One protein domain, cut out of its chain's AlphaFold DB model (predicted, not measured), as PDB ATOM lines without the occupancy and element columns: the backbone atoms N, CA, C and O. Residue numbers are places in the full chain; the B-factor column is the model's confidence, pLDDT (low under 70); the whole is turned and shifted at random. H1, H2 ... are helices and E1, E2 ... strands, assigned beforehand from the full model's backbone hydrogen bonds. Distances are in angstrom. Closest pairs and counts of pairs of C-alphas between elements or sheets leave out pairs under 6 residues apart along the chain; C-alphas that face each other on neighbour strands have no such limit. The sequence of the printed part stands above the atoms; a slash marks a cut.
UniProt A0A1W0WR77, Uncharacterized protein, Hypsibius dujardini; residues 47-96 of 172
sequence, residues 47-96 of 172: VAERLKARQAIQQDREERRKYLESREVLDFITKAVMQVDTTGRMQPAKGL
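This is residues 47 to 96 of the 172 residues of an uncharacterized protein of Hypsibius dujardini (UniProt A0A1W0WR77). A thin rod with its parts in a row: one long straight helix, H1, runs along it from one end, then a shorter helix, H2, sets off at a steep angle, and a small two-strand hairpin of E1 and E2 follows toward the far end. The parts come one after another along the length, and most of H1, residues 47 to 67, stands free. The printed part has 50 residues, with two named helices and then two named strands in the order H1, H2, E1, E2; the sheet is E1 - E2, antiparallel, and the class is mostly helix. The whole is extended, with a radius of gyration of the C-alphas of 18.6 A and spans of 62 by 21 by 7 A.

H1, residues 47 to 68, comes first, and a tight link of 2 residues joins it to H2, residues 71 to 81. H1 and H2 are close but not clearly touching, with 2 pairs of C-alphas within 8 A; their closest C-alphas, those of Leu 68 and Leu 74, are 7.1 A apart. Their lines stand at a steep tilt of 59 degrees, and they run the same way. In both H1 and H2 every pair of O i and N i+4 is within hydrogen-bond range. E1, residues 82 to 84, follows H2 with 0 residues between them. E1 and E2, residues 90 to 92, form a hairpin, antiparallel with 134 degrees between their directions. Across it N 83 and O 91 are within hydrogen-bond range at 2.7 A, and N 91 and O 83 at 2.8 A. The C-alphas of Gln 83 and Gln 91 face each other at 5.2 A. The closest C-alphas of H2 and E2 are those of Val 81 and Pro 92, 5.8 A apart. H1 is apart from both E1 and E2.

H1 begins at C-alpha 47, (6.555, 44.744, 67.610), and measures 31.8 A to C-alpha 68 at (-1.682, 14.269, 64.154). H2 measures 15.0 A from C-alpha 71 to C-alpha 81. E1 is 6.6 A long and E2 is 7.0 A long; E2 ends at C-alpha 92, (-3.788, -2.076, 51.892).

The C-alphas of Val 47 and Thr 87 are the two farthest apart, at 62.2 A, while those of Val 47 and Leu 96, the first and last printed, are 48.4 A apart. The printed part has no cut, and the links H1 to H2, H2 to E1 and E1 to E2 are tight. The mean pLDDT of the printed part is 70.0; 25 residues are under 70, among them residues 71 to 86 and 94 to 96.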
ATOM      1  N   VAL A  47       5.633  45.889  67.496       71.56
ATOM      2  CA  VAL A  47       6.555  44.744  67.610       71.56
ATOM      3  C   VAL A  47       5.960  43.650  68.506       71.56
ATOM      4  O   VAL A  47       6.114  42.468  68.210       71.56
ATOM      5  N   ALA A  48       5.213  44.041  69.542       74.56
ATOM      6  CA  ALA A  48       4.502  43.128  70.431       74.56
ATOM      7  C   ALA A  48       3.401  42.333  69.706       74.56
ATOM      8  O   ALA A  48       3.292  41.125  69.906       74.56
ATOM      9  N   GLU A  49       2.624  42.968  68.824       76.81
ATOM     10  CA  GLU A  49       1.589  42.288  68.029       76.81
ATOM     11  C   GLU A  49       2.194  41.299  67.035       76.81
ATOM     12  O   GLU A  49       1.697  40.183  66.891       76.81
ATOM     13  N   ARG A  50       3.321  41.659  66.411       70.88
ATOM     14  CA  ARG A  50       4.067  40.752  65.526       70.88
ATOM     15  C   ARG A  50       4.640  39.551  66.281       70.88
ATOM     16  O   ARG A  50       4.571  38.429  65.785       70.88
ATOM     17  N   LEU A  51       5.161  39.765  67.490       77.25
ATOM     18  CA  LEU A  51       5.651  38.688  68.356       77.25
ATOM     19  C   LEU A  51       4.517  37.767  68.816       77.25
ATOM     20  O   LEU A  51       4.666  36.548  68.761       77.25
ATOM     21  N   LYS A  52       3.365  38.335  69.186       81.88
ATOM     22  CA  LYS A  52       2.177  37.574  69.590       81.88
ATOM     23  C   LYS A  52       1.612  36.744  68.437       81.88
ATOM     24  O   LYS A  52       1.304  35.574  68.633       81.88
ATOM     25  N   ALA A  53       1.535  37.308  67.231       71.62
ATOM     26  CA  ALA A  53       1.117  36.575  66.036       71.62
ATOM     27  C   ALA A  53       2.073  35.414  65.723       71.62
ATOM     28  O   ALA A  53       1.635  34.310  65.412       71.62
ATOM     29  N   ARG A  54       3.385  35.631  65.879       77.75
ATOM     30  CA  ARG A  54       4.391  34.581  65.682       77.75
ATOM     31  C   ARG A  54       4.269  33.452  66.708       77.75
ATOM     32  O   ARG A  54       4.375  32.291  66.329       77.75
ATOM     33  N   GLN A  55       4.012  33.784  67.973       77.94
ATOM     34  CA  GLN A  55       3.769  32.795  69.028       77.94
ATOM     35  C   GLN A  55       2.475  32.008  68.794       77.94
ATOM     36  O   GLN A  55       2.481  30.794  68.951       77.94
ATOM     37  N   ALA A  56       1.401  32.668  68.351       72.88
ATOM     38  CA  ALA A  56       0.139  32.003  68.027       72.88
ATOM     39  C   ALA A  56       0.297  30.996  66.875       72.88
ATOM     40  O   ALA A  56      -0.187  29.875  66.968       72.88
ATOM     41  N   ILE A  57       1.044  31.356  65.826       70.88
ATOM     42  CA  ILE A  57       1.347  30.445  64.708       70.88
ATOM     43  C   ILE A  57       2.193  29.255  65.179       70.88
ATOM     44  O   ILE A  57       2.015  28.135  64.706       70.88
ATOM     45  N   GLN A  58       3.130  29.481  66.100       76.50
ATOM     46  CA  GLN A  58       3.955  28.406  66.643       76.50
ATOM     47  C   GLN A  58       3.130  27.435  67.503       76.50
ATOM     48  O   GLN A  58       3.303  26.225  67.378       76.50
ATOM     49  N   GLN A  59       2.198  27.952  68.305       81.81
ATOM     50  CA  GLN A  59       1.269  27.138  69.090       81.81
ATOM     51  C   GLN A  59       0.304  26.348  68.203       81.81
ATOM     52  O   GLN A  59       0.168  25.150  68.410       81.81
ATOM     53  N   ASP A  60      -0.277  26.965  67.170       83.38
ATOM     54  CA  ASP A  60      -1.163  26.279  66.217       83.38
ATOM     55  C   ASP A  60      -0.449  25.110  65.513       83.38
ATOM     56  O   ASP A  60      -0.996  24.017  65.373       83.38
ATOM     57  N   ARG A  61       0.829  25.291  65.148       72.69
ATOM     58  CA  ARG A  61       1.658  24.211  64.586       72.69
ATOM     59  C   ARG A  61       1.927  23.087  65.585       72.69
ATOM     60  O   ARG A  61       1.868  21.918  65.212       72.69
ATOM     61  N   GLU A  62       2.226  23.414  66.837       77.44
ATOM     62  CA  GLU A  62       2.442  22.410  67.884       77.44
ATOM     63  C   GLU A  62       1.152  21.666  68.252       77.44
ATOM     64  O   GLU A  62       1.190  20.462  68.501       77.44
ATOM     65  N   GLU A  63       0.011  22.351  68.263       77.56
ATOM     66  CA  GLU A  63      -1.304  21.751  68.492       77.56
ATOM     67  C   GLU A  63      -1.696  20.821  67.344       77.56
ATOM     68  O   GLU A  63      -2.090  19.681  67.597       77.56
ATOM     69  N   ARG A  64      -1.491  21.242  66.088       68.31
ATOM     70  CA  ARG A  64      -1.670  20.371  64.917       68.31
ATOM     71  C   ARG A  64      -0.755  19.154  64.960       68.31
ATOM     72  O   ARG A  64      -1.228  18.046  64.727       68.31
ATOM     73  N   ARG A  65       0.523  19.326  65.315       72.62
ATOM     74  CA  ARG A  65       1.455  18.199  65.479       72.62
ATOM     75  C   ARG A  65       0.954  17.222  66.543       72.62
ATOM     76  O   ARG A  65       0.849  16.035  66.262       72.62
ATOM     77  N   LYS A  66       0.563  17.710  67.723       76.19
ATOM     78  CA  LYS A  66       0.001  16.867  68.794       76.19
ATOM     79  C   LYS A  66      -1.283  16.151  68.371       76.19
ATOM     80  O   LYS A  66      -1.502  15.013  68.774       76.19
ATOM     81  N   TYR A  67      -2.128  16.805  67.575       71.12
ATOM     82  CA  TYR A  67      -3.350  16.208  67.040       71.12
ATOM     83  C   TYR A  67      -3.044  15.074  66.051       71.12
ATOM     84  O   TYR A  67      -3.622  13.995  66.162       71.12
ATOM     85  N   LEU A  68      -2.095  15.277  65.136       64.06
ATOM     86  CA  LEU A  68      -1.682  14.269  64.154       64.06
ATOM     87  C   LEU A  68      -0.898  13.107  64.782       64.06
ATOM     88  O   LEU A  68      -1.053  11.964  64.364       64.06
ATOM     89  N   GLU A  69      -0.112  13.377  65.824       67.06
ATOM     90  CA  GLU A  69       0.578  12.359  66.628       67.06
ATOM     91  C   GLU A  69      -0.369  11.614  67.583       67.06
ATOM     92  O   GLU A  69       0.025  10.631  68.220       67.06
ATOM     93  N   SER A  70      -1.622  12.061  67.710       73.88
ATOM     94  CA  SER A  70      -2.584  11.397  68.576       73.88
ATOM     95  C   SER A  70      -2.872   9.982  68.070       73.88
ATOM     96  O   SER A  70      -3.095   9.722  66.884       73.88
ATOM     97  N   ARG A  71      -2.888   9.035  69.010       65.31
ATOM     98  CA  ARG A  71      -3.075   7.611  68.714       65.31
ATOM     99  C   ARG A  71      -4.406   7.322  68.018       65.31
ATOM    100  O   ARG A  71      -4.467   6.381  67.246       65.31
ATOM    101  N   GLU A  72      -5.437   8.130  68.260       68.69
ATOM    102  CA  GLU A  72      -6.734   8.013  67.584       68.69
ATOM    103  C   GLU A  72      -6.668   8.379  66.102       68.69
ATOM    104  O   GLU A  72      -7.248   7.665  65.284       68.69
ATOM    105  N   VAL A  73      -5.945   9.444  65.738       62.94
ATOM    106  CA  VAL A  73      -5.776   9.850  64.335       62.94
ATOM    107  C   VAL A  73      -4.920   8.829  63.593       62.94
ATOM    108  O   VAL A  73      -5.286   8.391  62.504       62.94
ATOM    109  N   LEU A  74      -3.837   8.362  64.216       60.69
ATOM    110  CA  LEU A  74      -3.003   7.299  63.654       60.69
ATOM    111  C   LEU A  74      -3.769   5.972  63.518       60.69
ATOM    112  O   LEU A  74      -3.631   5.296  62.497       60.69
ATOM    113  N   ASP A  75      -4.621   5.610  64.483       68.75
ATOM    114  CA  ASP A  75      -5.512   4.445  64.382       68.75
ATOM    115  C   ASP A  75      -6.564   4.628  63.282       68.75
ATOM    116  O   ASP A  75      -6.894   3.667  62.585       68.75
ATOM    117  N   PHE A  76      -7.101   5.838  63.115       66.81
ATOM    118  CA  PHE A  76      -8.069   6.153  62.067       66.81
ATOM    119  C   PHE A  76      -7.440   6.029  60.678       66.81
ATOM    120  O   PHE A  76      -7.984   5.321  59.832       66.81
ATOM    121  N   ILE A  77      -6.264   6.626  60.465       62.75
ATOM    122  CA  ILE A  77      -5.495   6.500  59.218       62.75
ATOM    123  C   ILE A  77      -5.143   5.033  58.975       62.75
ATOM    124  O   ILE A  77      -5.356   4.524  57.880       62.75
ATOM    125  N   THR A  78      -4.689   4.315  60.004       67.06
ATOM    126  CA  THR A  78      -4.367   2.888  59.885       67.06
ATOM    127  C   THR A  78      -5.595   2.076  59.473       67.06
ATOM    128  O   THR A  78      -5.474   1.226  58.605       67.06
ATOM    129  N   LYS A  79      -6.785   2.354  60.016       68.50
ATOM    130  CA  LYS A  79      -8.041   1.685  59.621       68.50
ATOM    131  C   LYS A  79      -8.545   2.102  58.237       68.50
ATOM    132  O   LYS A  79      -9.203   1.308  57.573       68.50
ATOM    133  N   ALA A  80      -8.271   3.332  57.809       65.31
ATOM    134  CA  ALA A  80      -8.653   3.829  56.489       65.31
ATOM    135  C   ALA A  80      -7.748   3.260  55.383       65.31
ATOM    136  O   ALA A  80      -8.219   2.922  54.298       65.31
ATOM    137  N   VAL A  81      -6.455   3.126  55.679       67.69
ATOM    138  CA  VAL A  81      -5.417   2.669  54.749       67.69
ATOM    139  C   VAL A  81      -5.280   1.147  54.755       67.69
ATOM    140  O   VAL A  81      -4.942   0.574  53.725       67.69
ATOM    141  N   MET A  82      -5.558   0.476  55.875       67.88
ATOM    142  CA  MET A  82      -5.508  -0.981  55.999       67.88
ATOM    143  C   MET A  82      -6.926  -1.557  56.061       67.88
ATOM    144  O   MET A  82      -7.673  -1.323  57.006       67.88
ATOM    145  N   GLN A  83      -7.286  -2.365  55.072       68.12
ATOM    146  CA  GLN A  83      -8.495  -3.178  55.056       68.12
ATOM    147  C   GLN A  83      -8.182  -4.588  55.559       68.12
ATOM    148  O   GLN A  83      -7.163  -5.178  55.215       68.12
ATOM    149  N   VAL A  84      -9.073  -5.163  56.360       59.22
ATOM    150  CA  VAL A  84      -8.965  -6.576  56.739       59.22
ATOM    151  C   VAL A  84      -9.677  -7.403  55.675       59.22
ATOM    152  O   VAL A  84     -10.868  -7.211  55.435       59.22
ATOM    153  N   ASP A  85      -8.944  -8.295  55.012       64.94
ATOM    154  CA  ASP A  85      -9.517  -9.196  54.019       64.94
ATOM    155  C   ASP A  85     -10.310 -10.342  54.672       64.94
ATOM    156  O   ASP A  85     -10.300 -10.550  55.888       64.94
ATOM    157  N   THR A  86     -11.009 -11.121  53.850       62.34
ATOM    158  CA  THR A  86     -11.840 -12.247  54.308       62.34
ATOM    159  C   THR A  86     -11.043 -13.375  54.971       62.34
ATOM    160  O   THR A  86     -11.635 -14.246  55.603       62.34
ATOM    161  N   THR A  87      -9.712 -13.364  54.862       72.94
ATOM    162  CA  THR A  87      -8.811 -14.312  55.531       72.94
ATOM    163  C   THR A  87      -8.288 -13.786  56.870       72.94
ATOM    164  O   THR A  87      -7.498 -14.462  57.531       72.94
ATOM    165  N   GLY A  88      -8.732 -12.595  57.289       66.56
ATOM    166  CA  GLY A  88      -8.288 -11.929  58.511       66.56
ATOM    167  C   GLY A  88      -6.917 -11.266  58.376       66.56
ATOM    168  O   GLY A  88      -6.321 -10.893  59.387       66.56
ATOM    169  N   ARG A  89      -6.388 -11.128  57.153       70.50
ATOM    170  CA  ARG A  89      -5.104 -10.470  56.909       70.50
ATOM    171  C   ARG A  89      -5.323  -8.992  56.628       70.50
ATOM    172  O   ARG A  89      -6.237  -8.588  55.919       70.50
ATOM    173  N   MET A  90      -4.441  -8.193  57.203       62.22
ATOM    174  CA  MET A  90      -4.380  -6.752  57.010       62.22
ATOM    175  C   MET A  90      -3.757  -6.463  55.633       62.22
ATOM    176  O   MET A  90      -2.564  -6.690  55.433       62.22
ATOM    177  N   GLN A  91      -4.574  -6.002  54.689       62.88
ATOM    178  CA  GLN A  91      -4.206  -5.617  53.325       62.88
ATOM    179  C   GLN A  91      -4.336  -4.100  53.147       62.88
ATOM    180  O   GLN A  91      -5.189  -3.487  53.779       62.88
ATOM    181  N   PRO A  92      -3.552  -3.463  52.271       71.81
ATOM    182  CA  PRO A  92      -3.788  -2.076  51.892       71.81
ATOM    183  C   PRO A  92      -5.172  -1.887  51.254       71.81
ATOM    184  O   PRO A  92      -5.685  -2.772  50.565       71.81
ATOM    185  N   ALA A  93      -5.764  -0.713  51.450       70.38
ATOM    186  CA  ALA A  93      -6.991  -0.311  50.789       70.38
ATOM    187  C   ALA A  93      -6.816  -0.308  49.263       70.38
ATOM    188  O   ALA A  93      -5.738  -0.054  48.720       70.38
ATOM    189  N   LYS A  94      -7.903  -0.615  48.555       65.81
ATOM    190  CA  LYS A  94      -7.915  -0.793  47.100       65.81
ATOM    191  C   LYS A  94      -7.355   0.452  46.388       65.81
ATOM    192  O   LYS A  94      -7.957   1.516  46.464       65.81
ATOM    193  N   GLY A  95      -6.229   0.303  45.687       63.62
ATOM    194  CA  GLY A  95      -5.539   1.401  44.987       63.62
ATOM    195  C   GLY A  95      -4.256   1.901  45.666       63.62
ATOM    196  O   GLY A  95      -3.518   2.666  45.052       63.62
ATOM    197  N   LEU A  96      -3.951   1.432  46.878       61.47
ATOM    198  CA  LEU A  96      -2.678   1.665  47.563       61.47
ATOM    199  C   LEU A  96      -1.810   0.404  47.497       61.47
ATOM    200  O   LEU A  96      -2.287  -0.706  47.741       61.47
TER     201      LEU A  96